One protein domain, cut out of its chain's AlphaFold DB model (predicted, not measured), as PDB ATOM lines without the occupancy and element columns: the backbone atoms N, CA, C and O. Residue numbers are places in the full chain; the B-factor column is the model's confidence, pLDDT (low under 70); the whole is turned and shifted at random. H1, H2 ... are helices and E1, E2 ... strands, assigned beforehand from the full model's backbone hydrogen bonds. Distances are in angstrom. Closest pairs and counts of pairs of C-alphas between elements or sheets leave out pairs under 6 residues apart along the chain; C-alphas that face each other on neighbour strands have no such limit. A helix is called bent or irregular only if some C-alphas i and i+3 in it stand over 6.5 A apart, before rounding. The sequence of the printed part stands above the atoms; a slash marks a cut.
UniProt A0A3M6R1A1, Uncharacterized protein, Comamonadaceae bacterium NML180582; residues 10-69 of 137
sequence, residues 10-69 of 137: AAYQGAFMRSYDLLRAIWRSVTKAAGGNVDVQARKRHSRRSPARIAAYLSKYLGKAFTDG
ATOM      1  N   ALA A  10     -38.457 -20.012 -25.801       73.19
ATOM      2  CA  ALA A  10     -38.873 -21.082 -24.910       73.19
ATOM      3  C   ALA A  10     -38.066 -21.001 -23.606       73.19
ATOM      4  O   ALA A  10     -36.871 -20.699 -23.636       73.19
ATOM      5  N   ALA A  11     -38.714 -21.269 -22.474       74.19
ATOM      6  CA  ALA A  11     -38.053 -21.389 -21.178       74.19
ATOM      7  C   ALA A  11     -37.754 -22.868 -20.889       74.19
ATOM      8  O   ALA A  11     -38.644 -23.709 -20.998       74.19
ATOM      9  N   TYR A  12     -36.513 -23.187 -20.524       69.31
ATOM     10  CA  TYR A  12     -36.100 -24.527 -20.102       69.31
ATOM     11  C   TYR A  12     -35.153 -24.413 -18.906       69.31
ATOM     12  O   TYR A  12     -34.145 -23.719 -18.995       69.31
ATOM     13  N   GLN A  13     -35.492 -25.060 -17.784       71.31
ATOM     14  CA  GLN A  13     -34.700 -25.041 -16.539       71.31
ATOM     15  C   GLN A  13     -34.260 -23.628 -16.093       71.31
ATOM     16  O   GLN A  13     -33.122 -23.410 -15.693       71.31
ATOM     17  N   GLY A  14     -35.156 -22.642 -16.204       74.50
ATOM     18  CA  GLY A  14     -34.873 -21.252 -15.818       74.50
ATOM     19  C   GLY A  14     -34.084 -20.428 -16.845       74.50
ATOM     20  O   GLY A  14     -33.909 -19.231 -16.640       74.50
ATOM     21  N   ALA A  15     -33.659 -21.015 -17.969       74.12
ATOM     22  CA  ALA A  15     -32.981 -20.307 -19.054       74.12
ATOM     23  C   ALA A  15     -33.914 -20.058 -20.252       74.12
ATOM     24  O   ALA A  15     -34.662 -20.940 -20.683       74.12
ATOM     25  N   PHE A  16     -33.834 -18.857 -20.829       77.25
ATOM     26  CA  PHE A  16     -34.547 -18.496 -22.054       77.25
ATOM     27  C   PHE A  16     -33.705 -18.832 -23.287       77.25
ATOM     28  O   PHE A  16     -32.574 -18.370 -23.432       77.25
ATOM     29  N   MET A  17     -34.270 -19.608 -24.210       81.56
ATOM     30  CA  MET A  17     -33.624 -19.994 -25.464       81.56
ATOM     31  C   MET A  17     -34.535 -19.695 -26.653       81.56
ATOM     32  O   MET A  17     -35.757 -19.772 -26.557       81.56
ATOM     33  N   ARG A  18     -33.961 -19.371 -27.817       83.44
ATOM     34  CA  ARG A  18     -34.761 -19.182 -29.038       83.44
ATOM     35  C   ARG A  18     -35.390 -20.512 -29.438       83.44
ATOM     36  O   ARG A  18     -34.681 -21.503 -29.605       83.44
ATOM     37  N   SER A  19     -36.691 -20.522 -29.710       79.94
ATOM     38  CA  SER A  19     -37.417 -21.740 -30.101       79.94
ATOM     39  C   SER A  19     -36.855 -22.381 -31.371       79.94
ATOM     40  O   SER A  19     -36.918 -23.593 -31.542       79.94
ATOM     41  N   TYR A  20     -36.246 -21.577 -32.251       82.06
ATOM     42  CA  TYR A  20     -35.504 -22.085 -33.406       82.06
ATOM     43  C   TYR A  20     -34.337 -22.989 -32.990       82.06
ATOM     44  O   TYR A  20     -34.176 -24.068 -33.554       82.06
ATOM     45  N   ASP A  21     -33.536 -22.556 -32.014       82.69
ATOM     46  CA  ASP A  21     -32.346 -23.279 -31.565       82.69
ATOM     47  C   ASP A  21     -32.739 -24.545 -30.796       82.69
ATOM     48  O   ASP A  21     -32.171 -25.607 -31.049       82.69
ATOM     49  N   LEU A  22     -33.780 -24.463 -29.958       84.25
ATOM     50  CA  LEU A  22     -34.345 -25.614 -29.247       84.25
ATOM     51  C   LEU A  22     -34.846 -26.696 -30.217       84.25
ATOM     52  O   LEU A  22     -34.399 -27.842 -30.171       84.25
ATOM     53  N   LEU A  23     -35.738 -26.333 -31.144       84.06
ATOM     54  CA  LEU A  23     -36.294 -27.285 -32.112       84.06
ATOM     55  C   LEU A  23     -35.212 -27.861 -33.030       84.06
ATOM     56  O   LEU A  23     -35.273 -29.025 -33.423       84.06
ATOM     57  N   ARG A  24     -34.190 -27.066 -33.359       82.94
ATOM     58  CA  ARG A  24     -33.038 -27.521 -34.139       82.94
ATOM     59  C   ARG A  24     -32.153 -28.491 -33.357       82.94
ATOM     60  O   ARG A  24     -31.653 -29.440 -33.957       82.94
ATOM     61  N   ALA A  25     -31.966 -28.293 -32.053       84.06
ATOM     62  CA  ALA A  25     -31.238 -29.230 -31.197       84.06
ATOM     63  C   ALA A  25     -31.952 -30.591 -31.134       84.06
ATOM     64  O   ALA A  25     -31.319 -31.624 -31.355       84.06
ATOM     65  N   ILE A  26     -33.278 -30.585 -30.961       81.50
ATOM     66  CA  ILE A  26     -34.113 -31.797 -31.027       81.50
ATOM     67  C   ILE A  26     -33.983 -32.464 -32.404       81.50
ATOM     68  O   ILE A  26     -33.739 -33.661 -32.510       81.50
ATOM     69  N   TRP A  27     -34.068 -31.697 -33.489       80.88
ATOM     70  CA  TRP A  27     -33.904 -32.238 -34.840       80.88
ATOM     71  C   TRP A  27     -32.527 -32.890 -35.072       80.88
ATOM     72  O   TRP A  27     -32.418 -33.934 -35.726       80.88
ATOM     73  N   ARG A  28     -31.462 -32.311 -34.513       79.94
ATOM     74  CA  ARG A  28     -30.104 -32.870 -34.582       79.94
ATOM     75  C   ARG A  28     -29.930 -34.119 -33.727       79.94
ATOM     76  O   ARG A  28     -29.197 -35.009 -34.144       79.94
ATOM     77  N   SER A  29     -30.628 -34.248 -32.599       77.50
ATOM     78  CA  SER A  29     -30.608 -35.497 -31.818       77.50
ATOM     79  C   SER A  29     -31.245 -36.666 -32.589       77.50
ATOM     80  O   SER A  29     -30.851 -37.826 -32.430       77.50
ATOM     81  N   VAL A  30     -32.190 -36.366 -33.488       73.38
ATOM     82  CA  VAL A  30     -32.805 -37.347 -34.390       73.38
ATOM     83  C   VAL A  30     -31.882 -37.690 -35.559       73.38
ATOM     84  O   VAL A  30     -31.612 -38.865 -35.794       73.38
ATOM     85  N   THR A  31     -31.380 -36.677 -36.268       73.38
ATOM     86  CA  THR A  31     -30.601 -36.853 -37.511       73.38
ATOM     87  C   THR A  31     -29.118 -37.171 -37.296       73.38
ATOM     88  O   THR A  31     -28.466 -37.665 -38.215       73.38
ATOM     89  N   LYS A  32     -28.589 -36.954 -36.084       73.25
ATOM     90  CA  LYS A  32     -27.195 -37.221 -35.693       73.25
ATOM     91  C   LYS A  32     -26.199 -36.666 -36.731       73.25
ATOM     92  O   LYS A  32     -26.350 -35.535 -37.191       73.25
ATOM     93  N   ALA A  33     -25.186 -37.451 -37.102       67.94
ATOM     94  CA  ALA A  33     -24.120 -37.057 -38.023       67.94
ATOM     95  C   ALA A  33     -24.583 -36.861 -39.477       67.94
ATOM     96  O   ALA A  33     -23.888 -36.200 -40.243       67.94
ATOM     97  N   ALA A  34     -25.748 -37.395 -39.862       65.50
ATOM     98  CA  ALA A  34     -26.235 -37.290 -41.237       65.50
ATOM     99  C   ALA A  34     -26.631 -35.852 -41.609       65.50
ATOM    100  O   ALA A  34     -26.556 -35.490 -42.778       65.50
ATOM    101  N   GLY A  35     -27.014 -35.030 -40.619       63.22
ATOM    102  CA  GLY A  35     -27.461 -33.652 -40.823       63.22
ATOM    103  C   GLY A  35     -28.778 -33.577 -41.604       63.22
ATOM    104  O   GLY A  35     -28.895 -34.021 -42.739       63.22
ATOM    105  N   GLY A  36     -29.828 -33.007 -41.014       68.12
ATOM    106  CA  GLY A  36     -31.121 -32.965 -41.702       68.12
ATOM    107  C   GLY A  36     -31.286 -31.808 -42.694       68.12
ATOM    108  O   GLY A  36     -30.627 -30.775 -42.594       68.12
ATOM    109  N   ASN A  37     -32.262 -31.932 -43.600       69.62
ATOM    110  CA  ASN A  37     -32.589 -30.942 -44.643       69.62
ATOM    111  C   ASN A  37     -32.729 -29.492 -44.146       69.62
ATOM    112  O   ASN A  37     -32.411 -28.552 -44.875       69.62
ATOM    113  N   VAL A  38     -33.186 -29.297 -42.908       70.06
ATOM    114  CA  VAL A  38     -33.270 -27.975 -42.271       70.06
ATOM    115  C   VAL A  38     -31.899 -27.290 -42.212       70.06
ATOM    116  O   VAL A  38     -31.800 -26.101 -42.508       70.06
ATOM    117  N   ASP A  39     -30.842 -28.033 -41.873       71.06
ATOM    118  CA  ASP A  39     -29.475 -27.518 -41.760       71.06
ATOM    119  C   ASP A  39     -28.849 -27.233 -43.131       71.06
ATOM    120  O   ASP A  39     -28.120 -26.252 -43.280       71.06
ATOM    121  N   VAL A  40     -29.181 -28.035 -44.146       68.88
ATOM    122  CA  VAL A  40     -28.736 -27.829 -45.534       68.88
ATOM    123  C   VAL A  40     -29.370 -26.569 -46.122       68.88
ATOM    124  O   VAL A  40     -28.686 -25.730 -46.707       68.88
ATOM    125  N   GLN A  41     -30.680 -26.392 -45.929       65.25
ATOM    126  CA  GLN A  41     -31.395 -25.223 -46.443       65.25
ATOM    127  C   GLN A  41     -30.988 -23.941 -45.706       65.25
ATOM    128  O   GLN A  41     -30.902 -22.903 -46.353       65.25
ATOM    129  N   ALA A  42     -30.663 -24.010 -44.407       62.97
ATOM    130  CA  ALA A  42     -30.212 -22.865 -43.604       62.97
ATOM    131  C   ALA A  42     -28.901 -22.217 -44.096       62.97
ATOM    132  O   ALA A  42     -28.602 -21.083 -43.715       62.97
ATOM    133  N   ARG A  43     -28.116 -22.921 -44.927       66.56
ATOM    134  CA  ARG A  43     -26.891 -22.397 -45.559       66.56
ATOM    135  C   ARG A  43     -27.177 -21.477 -46.748       66.56
ATOM    136  O   ARG A  43     -26.299 -20.729 -47.162       66.56
ATOM    137  N   LYS A  44     -28.394 -21.506 -47.302       72.25
ATOM    138  CA  LYS A  44     -28.774 -20.625 -48.410       72.25
ATOM    139  C   LYS A  44     -29.021 -19.213 -47.887       72.25
ATOM    140  O   LYS A  44     -29.787 -19.036 -46.937       72.25
ATOM    141  N   ARG A  45     -28.448 -18.216 -48.570       63.03
ATOM    142  CA  ARG A  45     -28.546 -16.777 -48.242       63.03
ATOM    143  C   ARG A  45     -29.986 -16.288 -48.035       63.03
ATOM    144  O   ARG A  45     -30.224 -15.438 -47.188       63.03
ATOM    145  N   HIS A  46     -30.944 -16.855 -48.770       70.69
ATOM    146  CA  HIS A  46     -32.363 -16.477 -48.716       70.69
ATOM    147  C   HIS A  46     -33.224 -17.392 -47.833       70.69
ATOM    148  O   HIS A  46     -34.451 -17.289 -47.826       70.69
ATOM    149  N   SER A  47     -32.616 -18.326 -47.103       67.31
ATOM    150  CA  SER A  47     -33.383 -19.223 -46.246       67.31
ATOM    151  C   SER A  47     -33.866 -18.507 -44.988       67.31
ATOM    152  O   SER A  47     -33.101 -17.911 -44.230       67.31
ATOM    153  N   ARG A  48     -35.172 -18.587 -44.733       67.88
ATOM    154  CA  ARG A  48     -35.754 -18.103 -43.481       67.88
ATOM    155  C   ARG A  48     -35.606 -19.178 -42.409       67.88
ATOM    156  O   ARG A  48     -36.165 -20.271 -42.535       67.88
ATOM    157  N   ARG A  49     -34.881 -18.852 -41.336       71.62
ATOM    158  CA  ARG A  49     -34.778 -19.665 -40.116       71.62
ATOM    159  C   ARG A  49     -36.096 -19.578 -39.342       71.62
ATOM    160  O   ARG A  49     -36.293 -18.668 -38.548       71.62
ATOM    161  N   SER A  50     -37.033 -20.479 -39.642       77.12
ATOM    162  CA  SER A  50     -38.375 -20.486 -39.044       77.12
ATOM    163  C   SER A  50     -38.553 -21.671 -38.084       77.12
ATOM    164  O   SER A  50     -38.486 -22.813 -38.547       77.12
ATOM    165  N   PRO A  51     -38.830 -21.430 -36.786       74.06
ATOM    166  CA  PRO A  51     -39.206 -22.474 -35.827       74.06
ATOM    167  C   PRO A  51     -40.394 -23.310 -36.318       74.06
ATOM    168  O   PRO A  51     -40.348 -24.535 -36.270       74.06
ATOM    169  N   ALA A  52     -41.411 -22.655 -36.889       77.06
ATOM    170  CA  ALA A  52     -42.615 -23.314 -37.395       77.06
ATOM    171  C   ALA A  52     -42.308 -24.327 -38.503       77.06
ATOM    172  O   ALA A  52     -42.941 -25.374 -38.583       77.06
ATOM    173  N   ARG A  53     -41.290 -24.059 -39.330       76.25
ATOM    174  CA  ARG A  53     -40.867 -24.989 -40.381       76.25
ATOM    175  C   ARG A  53     -40.200 -26.238 -39.805       76.25
ATOM    176  O   ARG A  53     -40.424 -27.323 -40.327       76.25
ATOM    177  N   ILE A  54     -39.397 -26.085 -38.748       80.81
ATOM    178  CA  ILE A  54     -38.770 -27.217 -38.052       80.81
ATOM    179  C   ILE A  54     -39.839 -28.042 -37.340       80.81
ATOM    180  O   ILE A  54     -39.861 -29.257 -37.507       80.81
ATOM    181  N   ALA A  55     -40.751 -27.386 -36.621       80.25
ATOM    182  CA  ALA A  55     -41.862 -28.046 -35.946       80.25
ATOM    183  C   ALA A  55     -42.748 -28.822 -36.928       80.25
ATOM    184  O   ALA A  55     -42.975 -30.003 -36.714       80.25
ATOM    185  N   ALA A  56     -43.153 -28.221 -38.052       80.00
ATOM    186  CA  ALA A  56     -43.942 -28.914 -39.072       80.00
ATOM    187  C   ALA A  56     -43.218 -30.146 -39.642       80.00
ATOM    188  O   ALA A  56     -43.839 -31.177 -39.898       80.00
ATOM    189  N   TYR A  57     -41.896 -30.055 -39.828       78.44
ATOM    190  CA  TYR A  57     -41.099 -31.190 -40.282       78.44
ATOM    191  C   TYR A  57     -41.068 -32.285 -39.212       78.44
ATOM    192  O   TYR A  57     -41.404 -33.424 -39.515       78.44
ATOM    193  N   LEU A  58     -40.767 -31.937 -37.957       77.38
ATOM    194  CA  LEU A  58     -40.814 -32.860 -36.821       77.38
ATOM    195  C   LEU A  58     -42.180 -33.547 -36.708       77.38
ATOM    196  O   LEU A  58     -42.220 -34.770 -36.654       77.38
ATOM    197  N   SER A  59     -43.287 -32.800 -36.768       79.19
ATOM    198  CA  SER A  59     -44.648 -33.348 -36.738       79.19
ATOM    199  C   SER A  59     -44.901 -34.343 -37.869       79.19
ATOM    200  O   SER A  59     -45.482 -35.395 -37.624       79.19
ATOM    201  N   LYS A  60     -44.418 -34.071 -39.089       77.75
ATOM    202  CA  LYS A  60     -44.524 -35.016 -40.212       77.75
ATOM    203  C   LYS A  60     -43.785 -36.327 -39.925       77.75
ATOM    204  O   LYS A  60     -44.324 -37.393 -40.204       77.75
ATOM    205  N   TYR A  61     -42.562 -36.262 -39.394       72.06
ATOM    206  CA  TYR A  61     -41.786 -37.470 -39.079       72.06
ATOM    207  C   TYR A  61     -42.340 -38.225 -37.870       72.06
ATOM    208  O   TYR A  61     -42.313 -39.450 -37.877       72.06
ATOM    209  N   LEU A  62     -42.865 -37.516 -36.870       68.69
ATOM    210  CA  LEU A  62     -43.556 -38.115 -35.727       68.69
ATOM    211  C   LEU A  62     -44.833 -38.828 -36.167       68.69
ATOM    212  O   LEU A  62     -45.019 -39.986 -35.821       68.69
ATOM    213  N   GLY A  63     -45.663 -38.171 -36.982       71.62
ATOM    214  CA  GLY A  63     -46.869 -38.776 -37.544       71.62
ATOM    215  C   GLY A  63     -46.544 -40.010 -38.379       71.62
ATOM    216  O   GLY A  63     -47.150 -41.050 -38.183       71.62
ATOM    217  N   LYS A  64     -45.512 -39.941 -39.232       69.12
ATOM    218  CA  LYS A  64     -45.055 -41.104 -40.000       69.12
ATOM    219  C   LYS A  64     -44.590 -42.253 -39.099       69.12
ATOM    220  O   LYS A  64     -44.971 -43.387 -39.337       69.12
ATOM    221  N   ALA A  65     -43.789 -41.972 -38.071       61.94
ATOM    222  CA  ALA A  65     -43.349 -42.999 -37.126       61.94
ATOM    223  C   ALA A  65     -44.527 -43.628 -36.362       61.94
ATOM    224  O   ALA A  65     -44.500 -44.818 -36.084       61.94
ATOM    225  N   PHE A  66     -45.566 -42.844 -36.068       63.47
ATOM    226  CA  PHE A  66     -46.793 -43.335 -35.450       63.47
ATOM    227  C   PHE A  66     -47.621 -44.220 -36.395       63.47
ATOM    228  O   PHE A  66     -48.153 -45.228 -35.954       63.47
ATOM    229  N   THR A  67     -47.718 -43.868 -37.680       66.31
ATOM    230  CA  THR A  67     -48.465 -44.647 -38.682       66.31
ATOM    231  C   THR A  67     -47.732 -45.918 -39.121       66.31
ATOM    232  O   THR A  67     -48.371 -46.944 -39.320       66.31
ATOM    233  N   ASP A  68     -46.408 -45.853 -39.277       63.84
ATOM    234  CA  ASP A  68     -45.600 -46.937 -39.855       63.84
ATOM    235  C   ASP A  68     -44.985 -47.873 -38.791       63.84
ATOM    236  O   ASP A  68     -44.437 -48.921 -39.134       63.84
ATOM    237  N   GLY A  69     -44.998 -47.486 -37.511       57.12
ATOM    238  CA  GLY A  69     -44.422 -48.272 -36.419       57.12
ATOM    239  C   GLY A  69     -45.422 -49.270 -35.820       57.12
ATOM    240  O   GLY A  69     -46.608 -48.952 -35.737       57.12
TER     241      GLY A  69
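Overview. This is residues 10 to 69 of the 137 residues of an uncharacterized protein of Comamonadaceae bacterium NML180582 (UniProt A0A3M6R1A1). Two long helices, H1 and H3, meet near their first residues to make an open V, with a small hairpin of two strands, E1 and E2, at its point, E2 running straight into H1. After H1 the chain folds back through the short helix H2 and a loop to the start of H3, and the far part of H3, residues 59 to 68, sticks out with Gly 69 as a free arm. The printed part has 60 residues, with two named strands and three named helices in the order E1, E2, H1, H2, H3; the two strands form an antiparallel sheet, and the class is mostly helix. The whole is only just loose, close to compact, with a radius of gyration of the C-alphas of 12.7 A and spans of 35 by 33 by 22 A.

Arrangement. E1, residues 10 to 12, and E2, residues 15 to 18, are a hairpin of antiparallel neighbours at 145 degrees; N 10 and O 17 are 2.8 A apart and N 12 and O 15 are 2.9 A apart, both within hydrogen-bond range. The closest C-alphas of E1 and H1, residues 19 to 34, are those of Ala 10 and Ser 19, 5.4 A apart. H1 has a kink of 59 degrees near residue 28 and is irregular, with C-alphas 30 and 33 9.4 A apart. H1 and H2, residues 37 to 41, are near each other, with 8 pairs of C-alphas within 10 A. H3, residues 51 to 68, touches H1 with residues 51 to 58 alone, at a steep tilt of 49 degrees, the same way; their closest C-alphas are those of Tyr 20 and Pro 51, 4.4 A apart. H2 and H3 are close but not clearly touching, and their closest C-alphas, those of Val 38 and Ile 54, are 7.0 A apart. Both strands are apart from H2 and from H3. In H2 and H3 every O i to N i+4 pair is within hydrogen-bond range; in H1 10 of 12 are.

Along the chain. E1 begins at C-alpha 10, at (-38.873, -21.082, -24.910), and measures 6.5 A from first to last C-alpha; E2 measures 10.2 A. H1 begins at C-alpha 19, at (-37.417, -21.740, -30.101), and measures 22.2 A. H2 measures 6.1 A. H3 measures 25.6 A and ends at C-alpha 68, at (-45.600, -46.937, -39.855).

Size, cuts and confidence. The two C-alphas farthest apart are those of Arg 45 and Gly 69, at 37.2 A. The printed part has no cut. The links E1 to E2, E2 to H1 and H1 to H2 are tight, and H2 to H3, with 9 residues between them, is short. Mean pLDDT of the printed part is 73.4; 20 residues are under 70, among them 33 to 37, 40 to 43 and 64 to 69.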